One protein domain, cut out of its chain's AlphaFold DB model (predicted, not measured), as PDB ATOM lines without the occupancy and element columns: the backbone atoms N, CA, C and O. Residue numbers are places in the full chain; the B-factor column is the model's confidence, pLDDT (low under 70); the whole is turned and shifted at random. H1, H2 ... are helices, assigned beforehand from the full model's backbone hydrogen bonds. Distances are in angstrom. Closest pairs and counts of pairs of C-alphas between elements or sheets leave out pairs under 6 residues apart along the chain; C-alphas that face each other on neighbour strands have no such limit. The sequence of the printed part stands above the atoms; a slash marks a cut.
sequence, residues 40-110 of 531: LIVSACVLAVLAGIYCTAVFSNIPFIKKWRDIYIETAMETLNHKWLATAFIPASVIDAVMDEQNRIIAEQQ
ATOM      1  N   LEU A  40      19.907  14.682 -21.552       88.38
ATOM      2  CA  LEU A  40      20.300  16.082 -21.714       88.38
ATOM      3  C   LEU A  40      19.898  16.939 -20.503       88.38
ATOM      4  O   LEU A  40      20.711  17.704 -20.004       88.38
ATOM      5  N   ILE A  41      18.668  16.775 -20.002       89.50
ATOM      6  CA  ILE A  41      18.193  17.489 -18.806       89.50
ATOM      7  C   ILE A  41      19.032  17.109 -17.584       89.50
ATOM      8  O   ILE A  41      19.485  17.988 -16.864       89.50
ATOM      9  N   VAL A  42      19.288  15.814 -17.374       90.38
ATOM     10  CA  VAL A  42      20.134  15.353 -16.263       90.38
ATOM     11  C   VAL A  42      21.547  15.928 -16.379       90.38
ATOM     12  O   VAL A  42      22.058  16.453 -15.398       90.38
ATOM     13  N   SER A  43      22.156  15.903 -17.567       89.69
ATOM     14  CA  SER A  43      23.474  16.504 -17.800       89.69
ATOM     15  C   SER A  43      23.485  18.011 -17.536       89.69
ATOM     16  O   SER A  43      24.408  18.497 -16.893       89.69
ATOM     17  N   ALA A  44      22.456  18.748 -17.962       91.75
ATOM     18  CA  ALA A  44      22.337  20.179 -17.690       91.75
ATOM     19  C   ALA A  44      22.187  20.472 -16.187       91.75
ATOM     20  O   ALA A  44      22.833  21.382 -15.676       91.75
ATOM     21  N   CYS A  45      21.395  19.674 -15.462       93.56
ATOM     22  CA  CYS A  45      21.283  19.785 -14.006       93.56
ATOM     23  C   CYS A  45      22.621  19.507 -13.311       93.56
ATOM     24  O   CYS A  45      23.001  20.257 -12.418       93.56
ATOM     25  N   VAL A  46      23.353  18.471 -13.734       93.62
ATOM     26  CA  VAL A  46      24.686  18.165 -13.189       93.62
ATOM     27  C   VAL A  46      25.652  19.323 -13.439       93.62
ATOM     28  O   VAL A  46      26.329  19.747 -12.511       93.62
ATOM     29  N   LEU A  47      25.680  19.885 -14.650       93.62
ATOM     30  CA  LEU A  47      26.533  21.032 -14.970       93.62
ATOM     31  C   LEU A  47      26.173  22.273 -14.146       93.62
ATOM     32  O   LEU A  47      27.072  22.949 -13.658       93.62
ATOM     33  N   ALA A  48      24.884  22.552 -13.943       93.56
ATOM     34  CA  ALA A  48      24.445  23.664 -13.101       93.56
ATOM     35  C   ALA A  48      24.864  23.475 -11.632       93.56
ATOM     36  O   ALA A  48      25.311  24.425 -10.996       93.56
ATOM     37  N   VAL A  49      24.773  22.248 -11.106       94.81
ATOM     38  CA  VAL A  49      25.247  21.921  -9.752       94.81
ATOM     39  C   VAL A  49      26.763  22.084  -9.653       94.81
ATOM     40  O   VAL A  49      27.234  22.722  -8.719       94.81
ATOM     41  N   LEU A  50      27.527  21.572 -10.624       92.75
ATOM     42  CA  LEU A  50      28.984  21.732 -10.656       92.75
ATOM     43  C   LEU A  50      29.392  23.207 -10.749       92.75
ATOM     44  O   LEU A  50      30.293  23.625 -10.029       92.75
ATOM     45  N   ALA A  51      28.701  24.004 -11.566       92.00
ATOM     46  CA  ALA A  51      28.923  25.446 -11.648       92.00
ATOM     47  C   ALA A  51      28.598  26.146 -10.320       92.00
ATOM     48  O   ALA A  51      29.365  26.990  -9.869       92.00
ATOM     49  N   GLY A  52      27.505  25.763  -9.654       93.00
ATOM     50  CA  GLY A  52      27.163  26.271  -8.326       93.00
ATOM     51  C   GLY A  52      28.220  25.925  -7.270       93.00
ATOM     52  O   GLY A  52      28.622  26.798  -6.501       93.00
ATOM     53  N   ILE A  53      28.714  24.683  -7.263       91.88
ATOM     54  CA  ILE A  53      29.799  24.238  -6.371       91.88
ATOM     55  C   ILE A  53      31.074  25.026  -6.655       91.88
ATOM     56  O   ILE A  53      31.679  25.538  -5.722       91.88
ATOM     57  N   TYR A  54      31.449  25.172  -7.926       91.81
ATOM     58  CA  TYR A  54      32.610  25.955  -8.337       91.81
ATOM     59  C   TYR A  54      32.504  27.407  -7.856       91.81
ATOM     60  O   TYR A  54      33.397  27.893  -7.169       91.81
ATOM     61  N   CYS A  55      31.382  28.080  -8.135       91.38
ATOM     62  CA  CYS A  55      31.189  29.463  -7.706       91.38
ATOM     63  C   CYS A  55      31.246  29.597  -6.180       91.38
ATOM     64  O   CYS A  55      31.822  30.551  -5.662       91.38
ATOM     65  N   THR A  56      30.688  28.621  -5.462       90.94
ATOM     66  CA  THR A  56      30.739  28.584  -3.999       90.94
ATOM     67  C   THR A  56      32.169  28.379  -3.499       90.94
ATOM     68  O   THR A  56      32.608  29.110  -2.624       90.94
ATOM     69  N   ALA A  57      32.920  27.432  -4.058       89.81
ATOM     70  CA  ALA A  57      34.292  27.147  -3.642       89.81
ATOM     71  C   ALA A  57      35.259  28.306  -3.948       89.81
ATOM     72  O   ALA A  57      36.159  28.577  -3.161       89.81
ATOM     73  N   VAL A  58      35.063  28.999  -5.073       90.94
ATOM     74  CA  VAL A  58      35.992  30.030  -5.558       90.94
ATOM     75  C   VAL A  58      35.653  31.425  -5.040       90.94
ATOM     76  O   VAL A  58      36.566  32.158  -4.670       90.94
ATOM     77  N   PHE A  59      34.379  31.816  -4.970       90.94
ATOM     78  CA  PHE A  59      33.995  33.209  -4.682       90.94
ATOM     79  C   PHE A  59      33.303  33.413  -3.332       90.94
ATOM     80  O   PHE A  59      33.009  34.551  -2.968       90.94
ATOM     81  N   SER A  60      33.011  32.350  -2.579       90.06
ATOM     82  CA  SER A  60      32.336  32.497  -1.289       90.06
ATOM     83  C   SER A  60      33.251  33.108  -0.228       90.06
ATOM     84  O   SER A  60      34.409  32.723  -0.090       90.06
ATOM     85  N   ASN A  61      32.682  34.003   0.582       86.56
ATOM     86  CA  ASN A  61      33.314  34.560   1.782       86.56
ATOM     87  C   ASN A  61      32.911  33.812   3.064       86.56
ATOM     88  O   ASN A  61      33.136  34.307   4.166       86.56
ATOM     89  N   ILE A  62      32.300  32.626   2.949       87.19
ATOM     90  CA  ILE A  62      32.049  31.767   4.113       87.19
ATOM     91  C   ILE A  62      33.410  31.415   4.741       87.19
ATOM     92  O   ILE A  62      34.229  30.822   4.033       87.19
ATOM     93  N   PRO A  63      33.658  31.715   6.036       83.25
ATOM     94  CA  PRO A  63      34.995  31.638   6.635       83.25
ATOM     95  C   PRO A  63      35.716  30.310   6.402       83.25
ATOM     96  O   PRO A  63      36.872  30.294   5.998       83.25
ATOM     97  N   PHE A  64      35.008  29.191   6.569       84.06
ATOM     98  CA  PHE A  64      35.554  27.855   6.328       84.06
ATOM     99  C   PHE A  64      35.993  27.645   4.869       84.06
ATOM    100  O   PHE A  64      37.075  27.125   4.621       84.06
ATOM    101  N   ILE A  65      35.173  28.057   3.898       86.00
ATOM    102  CA  ILE A  65      35.470  27.868   2.470       86.00
ATOM    103  C   ILE A  65      36.612  28.788   2.046       86.00
ATOM    104  O   ILE A  65      37.554  28.325   1.407       86.00
ATOM    105  N   LYS A  66      36.547  30.063   2.451       84.75
ATOM    106  CA  LYS A  66      37.601  31.049   2.210       84.75
ATOM    107  C   LYS A  66      38.943  30.540   2.738       84.75
ATOM    108  O   LYS A  66      39.893  30.493   1.974       84.75
ATOM    109  N   LYS A  67      38.992  30.067   3.990       83.31
ATOM    110  CA  LYS A  67      40.208  29.514   4.606       83.31
ATOM    111  C   LYS A  67      40.855  28.432   3.740       83.31
ATOM    112  O   LYS A  67      42.027  28.538   3.406       83.31
ATOM    113  N   TRP A  68      40.105  27.398   3.358       85.25
ATOM    114  CA  TRP A  68      40.667  26.287   2.582       85.25
ATOM    115  C   TRP A  68      41.016  26.666   1.141       85.25
ATOM    116  O   TRP A  68      41.988  26.146   0.595       85.25
ATOM    117  N   ARG A  69      40.253  27.579   0.530       89.25
ATOM    118  CA  ARG A  69      40.579  28.139  -0.785       89.25
ATOM    119  C   ARG A  69      41.894  28.916  -0.732       89.25
ATOM    120  O   ARG A  69      42.744  28.698  -1.589       89.25
ATOM    121  N   ASP A  70      42.051  29.784   0.257       87.12
ATOM    122  CA  ASP A  70      43.222  30.648   0.394       87.12
ATOM    123  C   ASP A  70      44.468  29.807   0.723       87.12
ATOM    124  O   ASP A  70      45.458  29.921   0.007       87.12
ATOM    125  N   ILE A  71      44.367  28.824   1.638       84.00
ATOM    126  CA  ILE A  71      45.405  27.793   1.874       84.00
ATOM    127  C   ILE A  71      45.857  27.158   0.564       84.00
ATOM    128  O   ILE A  71      47.054  27.008   0.311       84.00
ATOM    129  N   TYR A  72      44.897  26.720  -0.249       86.31
ATOM    130  CA  TYR A  72      45.190  26.030  -1.494       86.31
ATOM    131  C   TYR A  72      45.896  26.954  -2.493       86.31
ATOM    132  O   TYR A  72      46.879  26.535  -3.106       86.31
ATOM    133  N   ILE A  73      45.429  28.200  -2.628       86.50
ATOM    134  CA  ILE A  73      46.053  29.215  -3.485       86.50
ATOM    135  C   ILE A  73      47.485  29.479  -3.018       86.50
ATOM    136  O   ILE A  73      48.404  29.294  -3.808       86.50
ATOM    137  N   GLU A  74      47.695  29.825  -1.748       85.88
ATOM    138  CA  GLU A  74      49.025  30.098  -1.188       85.88
ATOM    139  C   GLU A  74      49.976  28.911  -1.401       85.88
ATOM    140  O   GLU A  74      51.068  29.060  -1.946       85.88
ATOM    141  N   THR A  75      49.530  27.696  -1.067       83.38
ATOM    142  CA  THR A  75      50.336  26.474  -1.226       83.38
ATOM    143  C   THR A  75      50.741  26.242  -2.685       83.38
ATOM    144  O   THR A  75      51.880  25.853  -2.975       83.38
ATOM    145  N   ALA A  76      49.820  26.469  -3.626       84.56
ATOM    146  CA  ALA A  76      50.086  26.315  -5.052       84.56
ATOM    147  C   ALA A  76      51.011  27.415  -5.588       84.56
ATOM    148  O   ALA A  76      51.857  27.135  -6.434       84.56
ATOM    149  N   MET A  77      50.878  28.648  -5.101       83.12
ATOM    150  CA  MET A  77      51.686  29.783  -5.550       83.12
ATOM    151  C   MET A  77      53.131  29.712  -5.039       83.12
ATOM    152  O   MET A  77      54.039  30.097  -5.773       83.12
ATOM    153  N   GLU A  78      53.345  29.121  -3.860       77.25
ATOM    154  CA  GLU A  78      54.669  28.805  -3.298       77.25
ATOM    155  C   GLU A  78      55.353  27.613  -3.996       77.25
ATOM    156  O   GLU A  78      56.574  27.461  -3.960       77.25
ATOM    157  N   THR A  79      54.593  26.736  -4.664       69.00
ATOM    158  CA  THR A  79      55.143  25.539  -5.321       69.00
ATOM    159  C   THR A  79      55.159  25.687  -6.840       69.00
ATOM    160  O   THR A  79      54.143  25.540  -7.517       69.00
ATOM    161  N   LEU A  80      56.353  25.883  -7.416       61.72
ATOM    162  CA  LEU A  80      56.541  26.043  -8.868       61.72
ATOM    163  C   LEU A  80      55.839  24.948  -9.702       61.72
ATOM    164  O   LEU A  80      55.269  25.241 -10.751       61.72
ATOM    165  N   ASN A  81      55.811  23.706  -9.208       64.44
ATOM    166  CA  ASN A  81      55.247  22.553  -9.917       64.44
ATOM    167  C   ASN A  81      53.709  22.453  -9.883       64.44
ATOM    168  O   ASN A  81      53.136  21.794 -10.751       64.44
ATOM    169  N   HIS A  82      53.027  23.086  -8.920       67.94
ATOM    170  CA  HIS A  82      51.563  22.978  -8.763       67.94
ATOM    171  C   HIS A  82      50.822  24.293  -9.005       67.94
ATOM    172  O   HIS A  82      49.595  24.284  -9.120       67.94
ATOM    173  N   LYS A  83      51.548  25.402  -9.175       78.75
ATOM    174  CA  LYS A  83      50.997  26.716  -9.525       78.75
ATOM    175  C   LYS A  83      49.991  26.665 -10.675       78.75
ATOM    176  O   LYS A  83      48.932  27.285 -10.595       78.75
ATOM    177  N   TRP A  84      50.286  25.876 -11.713       80.06
ATOM    178  CA  TRP A  84      49.417  25.743 -12.884       80.06
ATOM    179  C   TRP A  84      48.006  25.259 -12.523       80.06
ATOM    180  O   TRP A  84      47.042  25.659 -13.173       80.06
ATOM    181  N   LEU A  85      47.870  24.428 -11.482       79.69
ATOM    182  CA  LEU A  85      46.590  23.874 -11.059       79.69
ATOM    183  C   LEU A  85      45.711  24.954 -10.424       79.69
ATOM    184  O   LEU A  85      44.511  24.988 -10.672       79.69
ATOM    185  N   ALA A  86      46.286  25.878  -9.655       82.50
ATOM    186  CA  ALA A  86      45.537  27.033  -9.168       82.50
ATOM    187  C   ALA A  86      45.179  27.981 -10.322       82.50
ATOM    188  O   ALA A  86      44.010  28.317 -10.495       82.50
ATOM    189  N   THR A  87      46.144  28.339 -11.174       87.00
ATOM    190  CA  THR A  87      45.925  29.325 -12.249       87.00
ATOM    191  C   THR A  87      45.014  28.835 -13.379       87.00
ATOM    192  O   THR A  87      44.455  29.650 -14.104       87.00
ATOM    193  N   ALA A  88      44.857  27.518 -13.559       86.12
ATOM    194  CA  ALA A  88      43.958  26.955 -14.570       86.12
ATOM    195  C   ALA A  88      42.477  27.024 -14.166       86.12
ATOM    196  O   ALA A  88      41.609  27.057 -15.040       86.12
ATOM    197  N   PHE A  89      42.185  27.019 -12.860       87.31
ATOM    198  CA  PHE A  89      40.821  26.889 -12.342       87.31
ATOM    199  C   PHE A  89      40.363  28.077 -11.496       87.31
ATOM    200  O   PHE A  89      39.163  28.258 -11.349       87.31
ATOM    201  N   ILE A  90      41.266  28.886 -10.944       89.88
ATOM    202  CA  ILE A  90      40.925  30.026 -10.090       89.88
ATOM    203  C   ILE A  90      41.203  31.320 -10.871       89.88
ATOM    204  O   ILE A  90      42.295  31.471 -11.421       89.88
ATOM    205  N   PRO A  91      40.244  32.264 -10.952       92.56
ATOM    206  CA  PRO A  91      40.458  33.536 -11.635       92.56
ATOM    207  C   PRO A  91      41.612  34.328 -11.021       92.56
ATOM    208  O   PRO A  91      41.724  34.392  -9.795       92.56
ATOM    209  N   ALA A  92      42.388  35.010 -11.869       91.44
ATOM    210  CA  ALA A  92      43.517  35.842 -11.447       91.44
ATOM    211  C   ALA A  92      43.127  36.825 -10.336       91.44
ATOM    212  O   ALA A  92      43.775  36.844  -9.309       91.44
ATOM    213  N   SER A  93      41.978  37.500 -10.442       91.75
ATOM    214  CA  SER A  93      41.521  38.449  -9.416       91.75
ATOM    215  C   SER A  93      41.342  37.848  -8.015       91.75
ATOM    216  O   SER A  93      41.436  38.568  -7.030       91.75
ATOM    217  N   VAL A  94      41.018  36.552  -7.910       88.88
ATOM    218  CA  VAL A  94      40.894  35.863  -6.612       88.88
ATOM    219  C   VAL A  94      42.274  35.469  -6.097       88.88
ATOM    220  O   VAL A  94      42.526  35.600  -4.906       88.88
ATOM    221  N   ILE A  95      43.157  35.012  -6.988       88.25
ATOM    222  CA  ILE A  95      44.551  34.705  -6.651       88.25
ATOM    223  C   ILE A  95      45.256  35.979  -6.180       88.25
ATOM    224  O   ILE A  95      45.778  35.998  -5.074       88.25
ATOM    225  N   ASP A  96      45.202  37.046  -6.975       89.50
ATOM    226  CA  ASP A  96      45.832  38.335  -6.700       89.50
ATOM    227  C   ASP A  96      45.356  38.898  -5.357       89.50
ATOM    228  O   ASP A  96      46.177  39.273  -4.536       89.50
ATOM    229  N   ALA A  97      44.052  38.832  -5.055       87.31
ATOM    230  CA  ALA A  97      43.526  39.277  -3.762       87.31
ATOM    231  C   ALA A  97      44.086  38.491  -2.559       87.31
ATOM    232  O   ALA A  97      44.269  39.064  -1.487       87.31
ATOM    233  N   VAL A  98      44.347  37.186  -2.710       85.50
ATOM    234  CA  VAL A  98      44.976  36.365  -1.658       85.50
ATOM    235  C   VAL A  98      46.458  36.712  -1.518       85.50
ATOM    236  O   VAL A  98      46.943  36.889  -0.403       85.50
ATOM    237  N   MET A  99      47.168  36.864  -2.639       84.62
ATOM    238  CA  MET A  99      48.592  37.216  -2.636       84.62
ATOM    239  C   MET A  99      48.835  38.650  -2.126       84.62
ATOM    240  O   MET A  99      49.826  38.901  -1.444       84.62
ATOM    241  N   ASP A 100      47.932  39.590  -2.405       85.38
ATOM    242  CA  ASP A 100      47.994  40.967  -1.902       85.38
ATOM    243  C   ASP A 100      47.822  41.018  -0.380       85.38
ATOM    244  O   ASP A 100      48.539  41.752   0.303       85.38
ATOM    245  N   GLU A 101      46.926  40.195   0.167       81.31
ATOM    246  CA  GLU A 101      46.753  40.068   1.615       81.31
ATOM    247  C   GLU A 101      47.991  39.454   2.282       81.31
ATOM    248  O   GLU A 101      48.470  39.964   3.297       81.31
ATOM    249  N   GLN A 102      48.583  38.426   1.667       79.81
ATOM    250  CA  GLN A 102      49.883  37.889   2.073       79.81
ATOM    251  C   GLN A 102      50.958  38.987   2.111       79.81
ATOM    252  O   GLN A 102      51.674  39.126   3.107       79.81
ATOM    253  N   ASN A 103      51.060  39.788   1.048       81.38
ATOM    254  CA  ASN A 103      52.036  40.871   0.960       81.38
ATOM    255  C   ASN A 103      51.810  41.934   2.042       81.38
ATOM    256  O   ASN A 103      52.784  42.454   2.589       81.38
ATOM    257  N   ARG A 104      50.551  42.231   2.392       81.94
ATOM    258  CA  ARG A 104      50.201  43.152   3.483       81.94
ATOM    259  C   ARG A 104      50.696  42.640   4.835       81.94
ATOM    260  O   ARG A 104      51.370  43.385   5.541       81.94
ATOM    261  N   ILE A 105      50.432  41.372   5.160       79.19
ATOM    262  CA  ILE A 105      50.885  40.746   6.416       79.19
ATOM    263  C   ILE A 105      52.413  40.788   6.514       79.19
ATOM    264  O   ILE A 105      52.965  41.169   7.544       79.19
ATOM    265  N   ILE A 106      53.118  40.443   5.434       81.88
ATOM    266  CA  ILE A 106      54.586  40.474   5.398       81.88
ATOM    267  C   ILE A 106      55.109  41.916   5.541       81.88
ATOM    268  O   ILE A 106      56.099  42.147   6.236       81.88
ATOM    269  N   ALA A 107      54.448  42.900   4.922       83.44
ATOM    270  CA  ALA A 107      54.817  44.309   5.036       83.44
ATOM    271  C   ALA A 107      54.657  44.851   6.468       83.44
ATOM    272  O   ALA A 107      55.497  45.627   6.926       83.44
ATOM    273  N   GLU A 108      53.638  44.405   7.206       83.88
ATOM    274  CA  GLU A 108      53.418  44.791   8.609       83.88
ATOM    275  C   GLU A 108      54.558  44.346   9.536       83.88
ATOM    276  O   GLU A 108      54.818  44.985  10.558       83.88
ATOM    277  N   GLN A 109      55.313  43.315   9.148       85.19
ATOM    278  CA  GLN A 109      56.436  42.813   9.937       85.19
ATOM    279  C   GLN A 109      57.711  43.641   9.820       85.19
ATOM    280  O   GLN A 109      58.589  43.507  10.669       85.19
ATOM    281  N   GLN A 110      57.819  44.523   8.822       83.50
ATOM    282  CA  GLN A 110      59.051  45.260   8.516       83.50
ATOM    283  C   GLN A 110      59.617  46.045   9.714       83.50
ATOM    284  O   GLN A 110      60.822  46.282   9.792       83.50
TER     285      GLN A 110
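What this domain is: This is residues 40 to 110 of the 531 residues of the protein "Exopolysaccharide biosynthesis protein" of Sporobacter termitidis DSM 10068 (UniProt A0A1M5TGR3). Two long helices, H1 and H4, reach out in opposite senses from a small compact body, nearly in one line, and H2 crosses at the place where the end of H1 comes near the beginning of H4. The short helix H3 folds back on the later part of H2, while residues 40 to 53 of H1 and 103 to 110 of H4 stick out as two arms that make the length. The printed part has 71 residues with four named helices, H1, H2, H3 and H4 in that order, and no named strand; its class is all helix. The whole is loose, with a radius of gyration of the C-alphas of 14.9 A, and spans 57 by 28 by 17 A.

Where its parts are: H1 is residues 40 to 59, 27.8 A from first to last C-alpha, beginning at C-alpha 40 at (20.300, 16.082, -21.714). H2 is residues 63 to 78, 22.2 A long, with C-alpha 63 at (34.995, 31.638, 6.635). H3 is the seven residues 83 to 89. H4 is residues 92 to 110, 27.0 A long, ending at C-alpha 110 at (59.051, 45.260, 8.516).

How they stand to each other: H2 is the hub and touches the three other helices. Residues 57 to 58 of H1 touch residues 65 to 69 of H2, about perpendicular at 80 degrees; the closest C-alphas, of Ala 57 and Ile 65, are 6.3 A apart. Residues 72 to 77 of H2 touch H3 at a steep tilt of 46 degrees, opposite ways, with the closest C-alphas, of Ala 76 and Lys 83, 4.6 A apart. Residues 70 to 74 of H2 touch residues 95 to 99 of H4, about perpendicular at 82 degrees, and the closest C-alphas, of Asp 70 and Val 98, are 6.3 A apart. H1 and H4 are close but not clearly touching, at a shallow tilt of 16 degrees, the same way; their closest C-alphas, of Phe 59 and Val 94, are 7.6 A apart. H3 and H4 are also close but not clearly touching, with the C-alphas of Thr 87 and Ile 95 closest at 7.9 A. H1 and H3 are apart. In H1 and H2 every O i to N i+4 pair is within hydrogen-bond range; in H3 2 of 3 are, and in H4 13 of 15.

The domain as a whole: The two C-alphas farthest apart are those of Leu 40 and Gln 110, at 57.2 A. Without the stretches that stand free, the body of 49 residues spans 28 by 22 by 17 A. The printed part has no cut, and the three links are tight. The mean pLDDT of the printed part is 85.8, and residues 79 to 82, between H2 and H3, are under 70.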